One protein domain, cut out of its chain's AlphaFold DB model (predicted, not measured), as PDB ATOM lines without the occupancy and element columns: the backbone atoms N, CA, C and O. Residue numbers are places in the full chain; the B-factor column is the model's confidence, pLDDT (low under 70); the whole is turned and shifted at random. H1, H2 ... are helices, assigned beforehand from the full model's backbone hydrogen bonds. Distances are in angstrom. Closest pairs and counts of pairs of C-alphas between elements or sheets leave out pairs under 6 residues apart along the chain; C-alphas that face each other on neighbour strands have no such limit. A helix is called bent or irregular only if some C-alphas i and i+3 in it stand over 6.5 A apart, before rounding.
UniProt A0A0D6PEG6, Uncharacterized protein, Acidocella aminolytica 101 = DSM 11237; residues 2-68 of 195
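Overview. This is residues 2 to 68 of the 195 residues of an uncharacterized protein of Acidocella aminolytica 101 = DSM 11237 (UniProt A0A0D6PEG6). Three helices, H1, H2 and H4, lie roughly side by side in a loose row with H2 in the middle, and the longest helix, H5, crosses one side of this row, packing on H2 with its first part. The short H3 sits near H4 at one end of the row, and H1 and H2 form a helical hairpin. The printed part has 67 residues with five named helices, H1 H2 H3 H4 H5 along the chain, and no named strand; the class is all helix. The whole is compact and rounded, with a radius of gyration of the C-alphas of 11.4 A and spans of 28 by 27 by 26 A.

Along the chain. The printed part begins with H1, residues 2 to 12, which is 15.6 A from first to last C-alpha; C-alpha 2 is at (-38.837, 5.306, -18.396). After a tight link of 3 residues comes H2, residues 16 to 23, 10.2 A long, beginning with C-alpha 16 at (-47.598, -9.944, -23.334). A short link of 9 residues leads to H3, residues 33 to 37, which is 5.9 A from first to last C-alpha. H4, residues 40 to 46, follows after a tight link of 2 residues and is 9.9 A long. A tight link of 4 residues leads to H5, residues 51 to 64, 20.1 A long, which ends with C-alpha 64 at (-41.318, -1.589, -37.536). The helices are neither bent nor irregular.

Arrangement. H1 and H2 touch, with 8 pairs of C-alphas within 8 A; the closest C-alphas are those of Leu 10 and Phe 19, 5.4 A apart. Their lines stand at a shallow tilt of 21 degrees and they run opposite ways, as a helical hairpin. H2 has the centre nearest to the mean of the C-alphas, 4.9 A from it. H2 and H5 touch, with 12 pairs of C-alphas within 8 A, and H5 does so with residues 52 to 56 alone; the closest C-alphas are those of Ala 20 and Ala 52, 5.1 A apart. They run the same way at a steep tilt of 69 degrees, only just short of about perpendicular. H1 and H5 are close but not clearly touching: their closest C-alphas, those of His 11 and Phe 56, are 7.8 A apart, and their lines are about perpendicular, at 79 degrees. H2 and H4 are also close but not clearly touching, with the closest C-alphas, those of Lys 21 and Gly 41, 7.5 A apart; they run opposite ways at a shallow tilt of 18 degrees. H4 and H5 only just touch, only at the corner by their link, with 3 pairs of C-alphas within 8 A; the closest C-alphas are those of Leu 45 and Ala 51, 5.2 A apart. H3 touches no helix but is near H4, with the closest C-alphas, those of Ala 35 and Gly 41, 5.3 A apart. H3 is apart from H1, H2 and H5, and H1 is apart from H4. In H1, H2, H3, H4 and H5 every O i to N i+4 pair is within hydrogen-bond range.

Size, cuts and confidence. The two C-alphas farthest apart in the domain are those of Ser 46 and Lys 66, at 30.6 A. From Lys 2 to Ala 68, the first and last printed C-alphas are 22.0 A apart; Ala 68 has its C-alpha at (-46.161, 7.578, -39.039). The printed part runs from residue 2 to residue 68 without a cut, and no link between its helices is long. The mean pLDDT of the printed part is 96.2, and no printed residue is under 70.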
ATOM      1  N   LYS A   2     -38.762   6.567 -19.169       89.00
ATOM      2  CA  LYS A   2     -38.837   5.306 -18.396       89.00
ATOM      3  C   LYS A   2     -39.801   4.282 -19.022       89.00
ATOM      4  O   LYS A   2     -39.396   3.151 -19.258       89.00
ATOM      5  N   VAL A   3     -41.010   4.720 -19.380       92.88
ATOM      6  CA  VAL A   3     -42.049   3.887 -20.016       92.88
ATOM      7  C   VAL A   3     -41.589   3.284 -21.342       92.88
ATOM      8  O   VAL A   3     -41.617   2.069 -21.476       92.88
ATOM      9  N   HIS A   4     -41.081   4.094 -22.282       93.12
ATOM     10  CA  HIS A   4     -40.526   3.608 -23.558       93.12
ATOM     11  C   HIS A   4     -39.513   2.462 -23.363       93.12
ATOM     12  O   HIS A   4     -39.614   1.415 -24.001       93.12
ATOM     13  N   LYS A   5     -38.569   2.622 -22.422       94.12
ATOM     14  CA  LYS A   5     -37.584   1.576 -22.099       94.12
ATOM     15  C   LYS A   5     -38.239   0.325 -21.511       94.12
ATOM     16  O   LYS A   5     -37.871  -0.787 -21.871       94.12
ATOM     17  N   GLN A   6     -39.200   0.502 -20.607       97.00
ATOM     18  CA  GLN A   6     -39.902  -0.609 -19.972       97.00
ATOM     19  C   GLN A   6     -40.757  -1.393 -20.976       97.00
ATOM     20  O   GLN A   6     -40.731  -2.619 -20.943       97.00
ATOM     21  N   LEU A   7     -41.443  -0.718 -21.905       96.69
ATOM     22  CA  LEU A   7     -42.148  -1.363 -23.016       96.69
ATOM     23  C   LEU A   7     -41.191  -2.205 -23.868       96.69
ATOM     24  O   LEU A   7     -41.514  -3.354 -24.153       96.69
ATOM     25  N   GLY A   8     -39.995  -1.689 -24.175       95.75
ATOM     26  CA  GLY A   8     -38.952  -2.448 -24.876       95.75
ATOM     27  C   GLY A   8     -38.552  -3.735 -24.144       95.75
ATOM     28  O   GLY A   8     -38.595  -4.813 -24.729       95.75
ATOM     29  N   ILE A   9     -38.270  -3.652 -22.839       97.25
ATOM     30  CA  ILE A   9     -37.905  -4.822 -22.018       97.25
ATOM     31  C   ILE A   9     -39.039  -5.858 -21.981       97.25
ATOM     32  O   ILE A   9     -38.798  -7.061 -22.102       97.25
ATOM     33  N   LEU A  10     -40.283  -5.408 -21.789       97.88
ATOM     34  CA  LEU A  10     -41.449  -6.294 -21.748       97.88
ATOM     35  C   LEU A  10     -41.693  -6.961 -23.108       97.88
ATOM     36  O   LEU A  10     -42.051  -8.140 -23.152       97.88
ATOM     37  N   HIS A  11     -41.466  -6.227 -24.200       96.50
ATOM     38  CA  HIS A  11     -41.566  -6.729 -25.565       96.50
ATOM     39  C   HIS A  11     -40.506  -7.801 -25.859       96.50
ATOM     40  O   HIS A  11     -40.857  -8.912 -26.254       96.50
ATOM     41  N   GLU A  12     -39.228  -7.522 -25.579       95.94
ATOM     42  CA  GLU A  12     -38.114  -8.469 -25.762       95.94
ATOM     43  C   GLU A  12     -38.327  -9.776 -24.990       95.94
ATOM     44  O   GLU A  12     -38.066 -10.867 -25.495       95.94
ATOM     45  N   ARG A  13     -38.864  -9.676 -23.770       97.44
ATOM     46  CA  ARG A  13     -39.169 -10.831 -22.916       97.44
ATOM     47  C   ARG A  13     -40.502 -11.503 -23.242       97.44
ATOM     48  O   ARG A  13     -40.885 -12.435 -22.537       97.44
ATOM     49  N   ARG A  14     -41.233 -11.024 -24.257       96.00
ATOM     50  CA  ARG A  14     -42.579 -11.490 -24.635       96.00
ATOM     51  C   ARG A  14     -43.550 -11.552 -23.445       96.00
ATOM     52  O   ARG A  14     -44.397 -12.439 -23.359       96.00
ATOM     53  N   GLN A  15     -43.448 -10.601 -22.516       97.75
ATOM     54  CA  GLN A  15     -44.343 -10.487 -21.359       97.75
ATOM     55  C   GLN A  15     -45.659  -9.810 -21.764       97.75
ATOM     56  O   GLN A  15     -45.967  -8.696 -21.346       97.75
ATOM     57  N   THR A  16     -46.437 -10.488 -22.610       97.44
ATOM     58  CA  THR A  16     -47.598  -9.944 -23.334       97.44
ATOM     59  C   THR A  16     -48.624  -9.239 -22.445       97.44
ATOM     60  O   THR A  16     -49.120  -8.175 -22.805       97.44
ATOM     61  N   ILE A  17     -48.951  -9.803 -21.277       97.81
ATOM     62  CA  ILE A  17     -49.975  -9.234 -20.385       97.81
ATOM     63  C   ILE A  17     -49.471  -7.942 -19.735       97.81
ATOM     64  O   ILE A  17     -50.179  -6.937 -19.725       97.81
ATOM     65  N   GLN A  18     -48.253  -7.962 -19.195       98.50
ATOM     66  CA  GLN A  18     -47.620  -6.803 -18.566       98.50
ATOM     67  C   GLN A  18     -47.377  -5.700 -19.597       98.50
ATOM     68  O   GLN A  18     -47.659  -4.537 -19.323       98.50
ATOM     69  N   PHE A  19     -46.919  -6.081 -20.791       98.50
ATOM     70  CA  PHE A  19     -46.741  -5.181 -21.921       98.50
ATOM     71  C   PHE A  19     -48.051  -4.476 -22.273       98.50
ATOM     72  O   PHE A  19     -48.094  -3.252 -22.291       98.50
ATOM     73  N   ALA A  20     -49.132  -5.235 -22.483       98.25
ATOM     74  CA  ALA A  20     -50.425  -4.668 -22.841       98.25
ATOM     75  C   ALA A  20     -50.951  -3.717 -21.757       98.25
ATOM     76  O   ALA A  20     -51.377  -2.615 -22.080       98.25
ATOM     77  N   LYS A  21     -50.864  -4.103 -20.475       98.31
ATOM     78  CA  LYS A  21     -51.271  -3.244 -19.352       98.31
ATOM     79  C   LYS A  21     -50.492  -1.930 -19.310       98.31
ATOM     80  O   LYS A  21     -51.100  -0.898 -19.055       98.31
ATOM     81  N   LEU A  22     -49.186  -1.956 -19.567       98.44
ATOM     82  CA  LEU A  22     -48.386  -0.734 -19.623       98.44
ATOM     83  C   LEU A  22     -48.733   0.109 -20.853       98.44
ATOM     84  O   LEU A  22     -48.925   1.312 -20.725       98.44
ATOM     85  N   LEU A  23     -48.865  -0.516 -22.025       98.12
ATOM     86  CA  LEU A  23     -49.117   0.173 -23.294       98.12
ATOM     87  C   LEU A  23     -50.432   0.963 -23.301       98.12
ATOM     88  O   LEU A  23     -50.527   1.976 -23.987       98.12
ATOM     89  N   VAL A  24     -51.443   0.496 -22.562       97.81
ATOM     90  CA  VAL A  24     -52.742   1.179 -22.432       97.81
ATOM     91  C   VAL A  24     -52.931   1.875 -21.078       97.81
ATOM     92  O   VAL A  24     -54.063   2.137 -20.680       97.81
ATOM     93  N   GLY A  25     -51.840   2.158 -20.357       96.88
ATOM     94  CA  GLY A  25     -51.864   3.026 -19.174       96.88
ATOM     95  C   GLY A  25     -52.492   2.430 -17.907       96.88
ATOM     96  O   GLY A  25     -52.908   3.177 -17.035       96.88
ATOM     97  N   ILE A  26     -52.601   1.101 -17.777       97.19
ATOM     98  CA  ILE A  26     -53.193   0.447 -16.589       97.19
ATOM     99  C   ILE A  26     -52.177   0.286 -15.459       97.19
ATOM    100  O   ILE A  26     -52.520   0.427 -14.290       97.19
ATOM    101  N   SER A  27     -50.945  -0.118 -15.780       96.69
ATOM    102  CA  SER A  27     -49.920  -0.356 -14.751       96.69
ATOM    103  C   SER A  27     -49.125   0.894 -14.380       96.69
ATOM    104  O   SER A  27     -48.446   0.892 -13.359       96.69
ATOM    105  N   ASP A  28     -49.150   1.909 -15.241       96.06
ATOM    106  CA  ASP A  28     -48.512   3.214 -15.062       96.06
ATOM    107  C   ASP A  28     -49.245   4.204 -15.980       96.06
ATOM    108  O   ASP A  28     -49.310   3.967 -17.189       96.06
ATOM    109  N   ASP A  29     -49.789   5.287 -15.422       92.12
ATOM    110  CA  ASP A  29     -50.537   6.318 -16.156       92.12
ATOM    111  C   ASP A  29     -49.697   6.951 -17.277       92.12
ATOM    112  O   ASP A  29     -50.222   7.291 -18.335       92.12
ATOM    113  N   HIS A  30     -48.374   7.038 -17.088       92.00
ATOM    114  CA  HIS A  30     -47.439   7.536 -18.100       92.00
ATOM    115  C   HIS A  30     -47.293   6.591 -19.305       92.00
ATOM    116  O   HIS A  30     -46.588   6.911 -20.264       92.00
ATOM    117  N   GLY A  31     -47.893   5.400 -19.228       92.44
ATOM    118  CA  GLY A  31     -47.996   4.430 -20.308       92.44
ATOM    119  C   GLY A  31     -48.810   4.937 -21.492       92.44
ATOM    120  O   GLY A  31     -48.421   4.713 -22.639       92.44
ATOM    121  N   ASN A  32     -49.936   5.594 -21.196       96.31
ATOM    122  CA  ASN A  32     -50.856   6.140 -22.186       96.31
ATOM    123  C   ASN A  32     -51.835   7.114 -21.514       96.31
ATOM    124  O   ASN A  32     -52.856   6.701 -20.955       96.31
ATOM    125  N   TYR A  33     -51.534   8.407 -21.569       93.81
ATOM    126  CA  TYR A  33     -52.376   9.446 -20.993       93.81
ATOM    127  C   TYR A  33     -53.740   9.516 -21.671       93.81
ATOM    128  O   TYR A  33     -54.739   9.649 -20.972       93.81
ATOM    129  N   SER A  34     -53.800   9.349 -22.995       93.31
ATOM    130  CA  SER A  34     -55.058   9.368 -23.751       93.31
ATOM    131  C   SER A  34     -56.014   8.266 -23.283       93.31
ATOM    132  O   SER A  34     -57.215   8.484 -23.146       93.31
ATOM    133  N   ALA A  35     -55.500   7.068 -22.987       94.19
ATOM    134  CA  ALA A  35     -56.317   5.997 -22.421       94.19
ATOM    135  C   ALA A  35     -56.720   6.288 -20.972       94.19
ATOM    136  O   ALA A  35     -57.842   5.983 -20.575       94.19
ATOM    137  N   ARG A  36     -55.809   6.857 -20.182       93.31
ATOM    138  CA  ARG A  36     -56.022   7.160 -18.766       93.31
ATOM    139  C   ARG A  36     -57.056   8.264 -18.551       93.31
ATOM    140  O   ARG A  36     -57.928   8.095 -17.707       93.31
ATOM    141  N   GLU A  37     -56.999   9.340 -19.332       89.12
ATOM    142  CA  GLU A  37     -57.912  10.494 -19.261       89.12
ATOM    143  C   GLU A  37     -59.387  10.082 -19.379       89.12
ATOM    144  O   GLU A  37     -60.245  10.640 -18.703       89.12
ATOM    145  N   HIS A  38     -59.663   9.034 -20.159       88.94
ATOM    146  CA  HIS A  38     -61.019   8.548 -20.423       88.94
ATOM    147  C   HIS A  38     -61.289   7.138 -19.864       88.94
ATOM    148  O   HIS A  38     -62.293   6.514 -20.205       88.94
ATOM    149  N   GLY A  39     -60.393   6.590 -19.034       93.56
ATOM    150  CA  GLY A  39     -60.549   5.251 -18.448       93.56
ATOM    151  C   GLY A  39     -60.617   4.103 -19.472       93.56
ATOM    152  O   GLY A  39     -61.207   3.057 -19.203       93.56
ATOM    153  N   LEU A  40     -60.023   4.274 -20.656       95.62
ATOM    154  CA  LEU A  40     -60.159   3.352 -21.788       95.62
ATOM    155  C   LEU A  40     -59.297   2.101 -21.650       95.62
ATOM    156  O   LEU A  40     -59.670   1.063 -22.185       95.62
ATOM    157  N   GLY A  41     -58.172   2.153 -20.932       96.88
ATOM    158  CA  GLY A  41     -57.254   1.015 -20.796       96.88
ATOM    159  C   GLY A  41     -57.957  -0.284 -20.365       96.88
ATOM    160  O   GLY A  41     -57.903  -1.282 -21.096       96.88
ATOM    161  N   PRO A  42     -58.678  -0.293 -19.227       97.75
ATOM    162  CA  PRO A  42     -59.464  -1.449 -18.799       97.75
ATOM    163  C   PRO A  42     -60.533  -1.877 -19.813       97.75
ATOM    164  O   PRO A  42     -60.751  -3.077 -20.000       97.75
ATOM    165  N   LEU A  43     -61.179  -0.930 -20.503       97.81
ATOM    166  CA  LEU A  43     -62.199  -1.222 -21.518       97.81
ATOM    167  C   LEU A  43     -61.592  -1.880 -22.764       97.81
ATOM    168  O   LEU A  43     -62.160  -2.837 -23.284       97.81
ATOM    169  N   ILE A  44     -60.411  -1.435 -23.202       97.81
ATOM    170  CA  ILE A  44     -59.671  -2.044 -24.312       97.81
ATOM    171  C   ILE A  44     -59.362  -3.506 -23.983       97.81
ATOM    172  O   ILE A  44     -59.571  -4.373 -24.832       97.81
ATOM    173  N   LEU A  45     -58.902  -3.802 -22.762       97.94
ATOM    174  CA  LEU A  45     -58.566  -5.174 -22.377       97.94
ATOM    175  C   LEU A  45     -59.785  -6.072 -22.141       97.94
ATOM    176  O   LEU A  45     -59.711  -7.262 -22.439       97.94
ATOM    177  N   SER A  46     -60.882  -5.533 -21.604       97.50
ATOM    178  CA  SER A  46     -62.064  -6.321 -21.219       97.50
ATOM    179  C   SER A  46     -63.094  -6.490 -22.338       97.50
ATOM    180  O   SER A  46     -63.742  -7.529 -22.403       97.50
ATOM    181  N   GLN A  47     -63.238  -5.513 -23.241       97.31
ATOM    182  CA  GLN A  47     -64.251  -5.538 -24.307       97.31
ATOM    183  C   GLN A  47     -63.721  -6.038 -25.655       97.31
ATOM    184  O   GLN A  47     -64.427  -5.966 -26.661       97.31
ATOM    185  N   ASN A  48     -62.489  -6.548 -25.700       97.56
ATOM    186  CA  ASN A  48     -61.909  -7.116 -26.909       97.56
ATOM    187  C   ASN A  48     -61.392  -8.540 -26.654       97.56
ATOM    188  O   ASN A  48     -60.577  -8.749 -25.752       97.56
ATOM    189  N   PRO A  49     -61.770  -9.531 -27.480       95.94
ATOM    190  CA  PRO A  49     -61.235 -10.879 -27.349       95.94
ATOM    191  C   PRO A  49     -59.730 -10.877 -27.628       95.94
ATOM    192  O   PRO A  49     -59.265 -10.258 -28.591       95.94
ATOM    193  N   ASN A  50     -58.971 -11.590 -26.790       96.44
ATOM    194  CA  ASN A  50     -57.511 -11.709 -26.882       96.44
ATOM    195  C   ASN A  50     -56.776 -10.354 -26.943       96.44
ATOM    196  O   ASN A  50     -55.718 -10.254 -27.570       96.44
ATOM    197  N   ALA A  51     -57.325  -9.315 -26.297       97.56
ATOM    198  CA  ALA A  51     -56.837  -7.938 -26.380       97.56
ATOM    199  C   ALA A  51     -55.325  -7.813 -26.163       97.56
ATOM    200  O   ALA A  51     -54.644  -7.204 -26.980       97.56
ATOM    201  N   ALA A  52     -54.776  -8.443 -25.117       98.06
ATOM    202  CA  ALA A  52     -53.350  -8.347 -24.806       98.06
ATOM    203  C   ALA A  52     -52.458  -8.881 -25.941       98.06
ATOM    204  O   ALA A  52     -51.476  -8.242 -26.309       98.06
ATOM    205  N   LYS A  53     -52.825 -10.022 -26.541       97.88
ATOM    206  CA  LYS A  53     -52.098 -10.591 -27.684       97.88
ATOM    207  C   LYS A  53     -52.239  -9.708 -28.924       97.88
ATOM    208  O   LYS A  53     -51.262  -9.476 -29.620       97.88
ATOM    209  N   ARG A  54     -53.439  -9.188 -29.190       98.06
ATOM    210  CA  ARG A  54     -53.688  -8.295 -30.333       98.06
ATOM    211  C   ARG A  54     -52.923  -6.978 -30.204       98.06
ATOM    212  O   ARG A  54     -52.297  -6.569 -31.170       98.06
ATOM    213  N   LEU A  55     -52.905  -6.370 -29.017       98.19
ATOM    214  CA  LEU A  55     -52.095  -5.185 -28.716       98.19
ATOM    215  C   LEU A  55     -50.602  -5.458 -28.912       98.19
ATOM    216  O   LEU A  55     -49.907  -4.627 -29.483       98.19
ATOM    217  N   PHE A  56     -50.118  -6.627 -28.486       97.94
ATOM    218  CA  PHE A  56     -48.730  -7.028 -28.712       97.94
ATOM    219  C   PHE A  56     -48.404  -7.154 -30.210       97.94
ATOM    220  O   PHE A  56     -47.418  -6.588 -30.665       97.94
ATOM    221  N   ASN A  57     -49.265  -7.801 -31.000       96.94
ATOM    222  CA  ASN A  57     -49.075  -7.921 -32.453       96.94
ATOM    223  C   ASN A  57     -49.110  -6.555 -33.166       96.94
ATOM    224  O   ASN A  57     -48.329  -6.285 -34.079       96.94
ATOM    225  N   VAL A  58     -50.025  -5.674 -32.754       97.38
ATOM    226  CA  VAL A  58     -50.088  -4.299 -33.270       97.38
ATOM    227  C   VAL A  58     -48.805  -3.552 -32.916       97.38
ATOM    228  O   VAL A  58     -48.241  -2.876 -33.771       97.38
ATOM    229  N   ALA A  59     -48.296  -3.722 -31.695       96.62
ATOM    230  CA  ALA A  59     -47.038  -3.125 -31.276       96.62
ATOM    231  C   ALA A  59     -45.840  -3.603 -32.107       96.62
ATOM    232  O   ALA A  59     -45.000  -2.774 -32.447       96.62
ATOM    233  N   GLU A  60     -45.774  -4.879 -32.503       96.44
ATOM    234  CA  GLU A  60     -44.736  -5.372 -33.428       96.44
ATOM    235  C   GLU A  60     -44.762  -4.600 -34.760       96.44
ATOM    236  O   GLU A  60     -43.718  -4.208 -35.284       96.44
ATOM    237  N   THR A  61     -45.959  -4.294 -35.270       97.50
ATOM    238  CA  THR A  61     -46.124  -3.502 -36.500       97.50
ATOM    239  C   THR A  61     -45.706  -2.043 -36.282       97.50
ATOM    240  O   THR A  61     -44.988  -1.468 -37.101       97.50
ATOM    241  N   LEU A  62     -46.092  -1.444 -35.151       97.06
ATOM    242  CA  LEU A  62     -45.739  -0.063 -34.800       97.06
ATOM    243  C   LEU A  62     -44.235   0.119 -34.527       97.06
ATOM    244  O   LEU A  62     -43.681   1.164 -34.860       97.06
ATOM    245  N   TYR A  63     -43.544  -0.886 -33.985       94.88
ATOM    246  CA  TYR A  63     -42.083  -0.866 -33.851       94.88
ATOM    247  C   TYR A  63     -41.378  -0.798 -35.209       94.88
ATOM    248  O   TYR A  63     -40.353  -0.129 -35.349       94.88
ATOM    249  N   ALA A  64     -41.918  -1.493 -36.211       95.56
ATOM    250  CA  ALA A  64     -41.318  -1.589 -37.536       95.56
ATOM    251  C   ALA A  64     -41.671  -0.412 -38.462       95.56
ATOM    252  O   ALA A  64     -40.995  -0.227 -39.480       95.56
ATOM    253  N   VAL A  65     -42.697   0.377 -38.122       96.81
ATOM    254  CA  VAL A  65     -43.221   1.439 -38.987       96.81
ATOM    255  C   VAL A  65     -42.140   2.464 -39.343       96.81
ATOM    256  O   VAL A  65     -41.328   2.878 -38.510       96.81
ATOM    257  N   LYS A  66     -42.107   2.857 -40.619       97.06
ATOM    258  CA  LYS A  66     -41.146   3.836 -41.157       97.06
ATOM    259  C   LYS A  66     -41.783   5.185 -41.451       97.06
ATOM    260  O   LYS A  66     -41.076   6.185 -41.514       97.06
ATOM    261  N   ASN A  67     -43.103   5.205 -41.590       96.44
ATOM    262  CA  ASN A  67     -43.878   6.398 -41.841       96.44
ATOM    263  C   ASN A  67     -45.058   6.449 -40.875       96.44
ATOM    264  O   ASN A  67     -45.953   5.610 -40.909       96.44
ATOM    265  N   ALA A  68     -45.082   7.453 -40.006       97.06
ATOM    266  CA  ALA A  68     -46.161   7.578 -39.039       97.06
ATOM    267  C   ALA A  68     -47.515   7.924 -39.674       97.06
ATOM    268  O   ALA A  68     -48.543   7.729 -39.036       97.06
TER     269      ALA A  68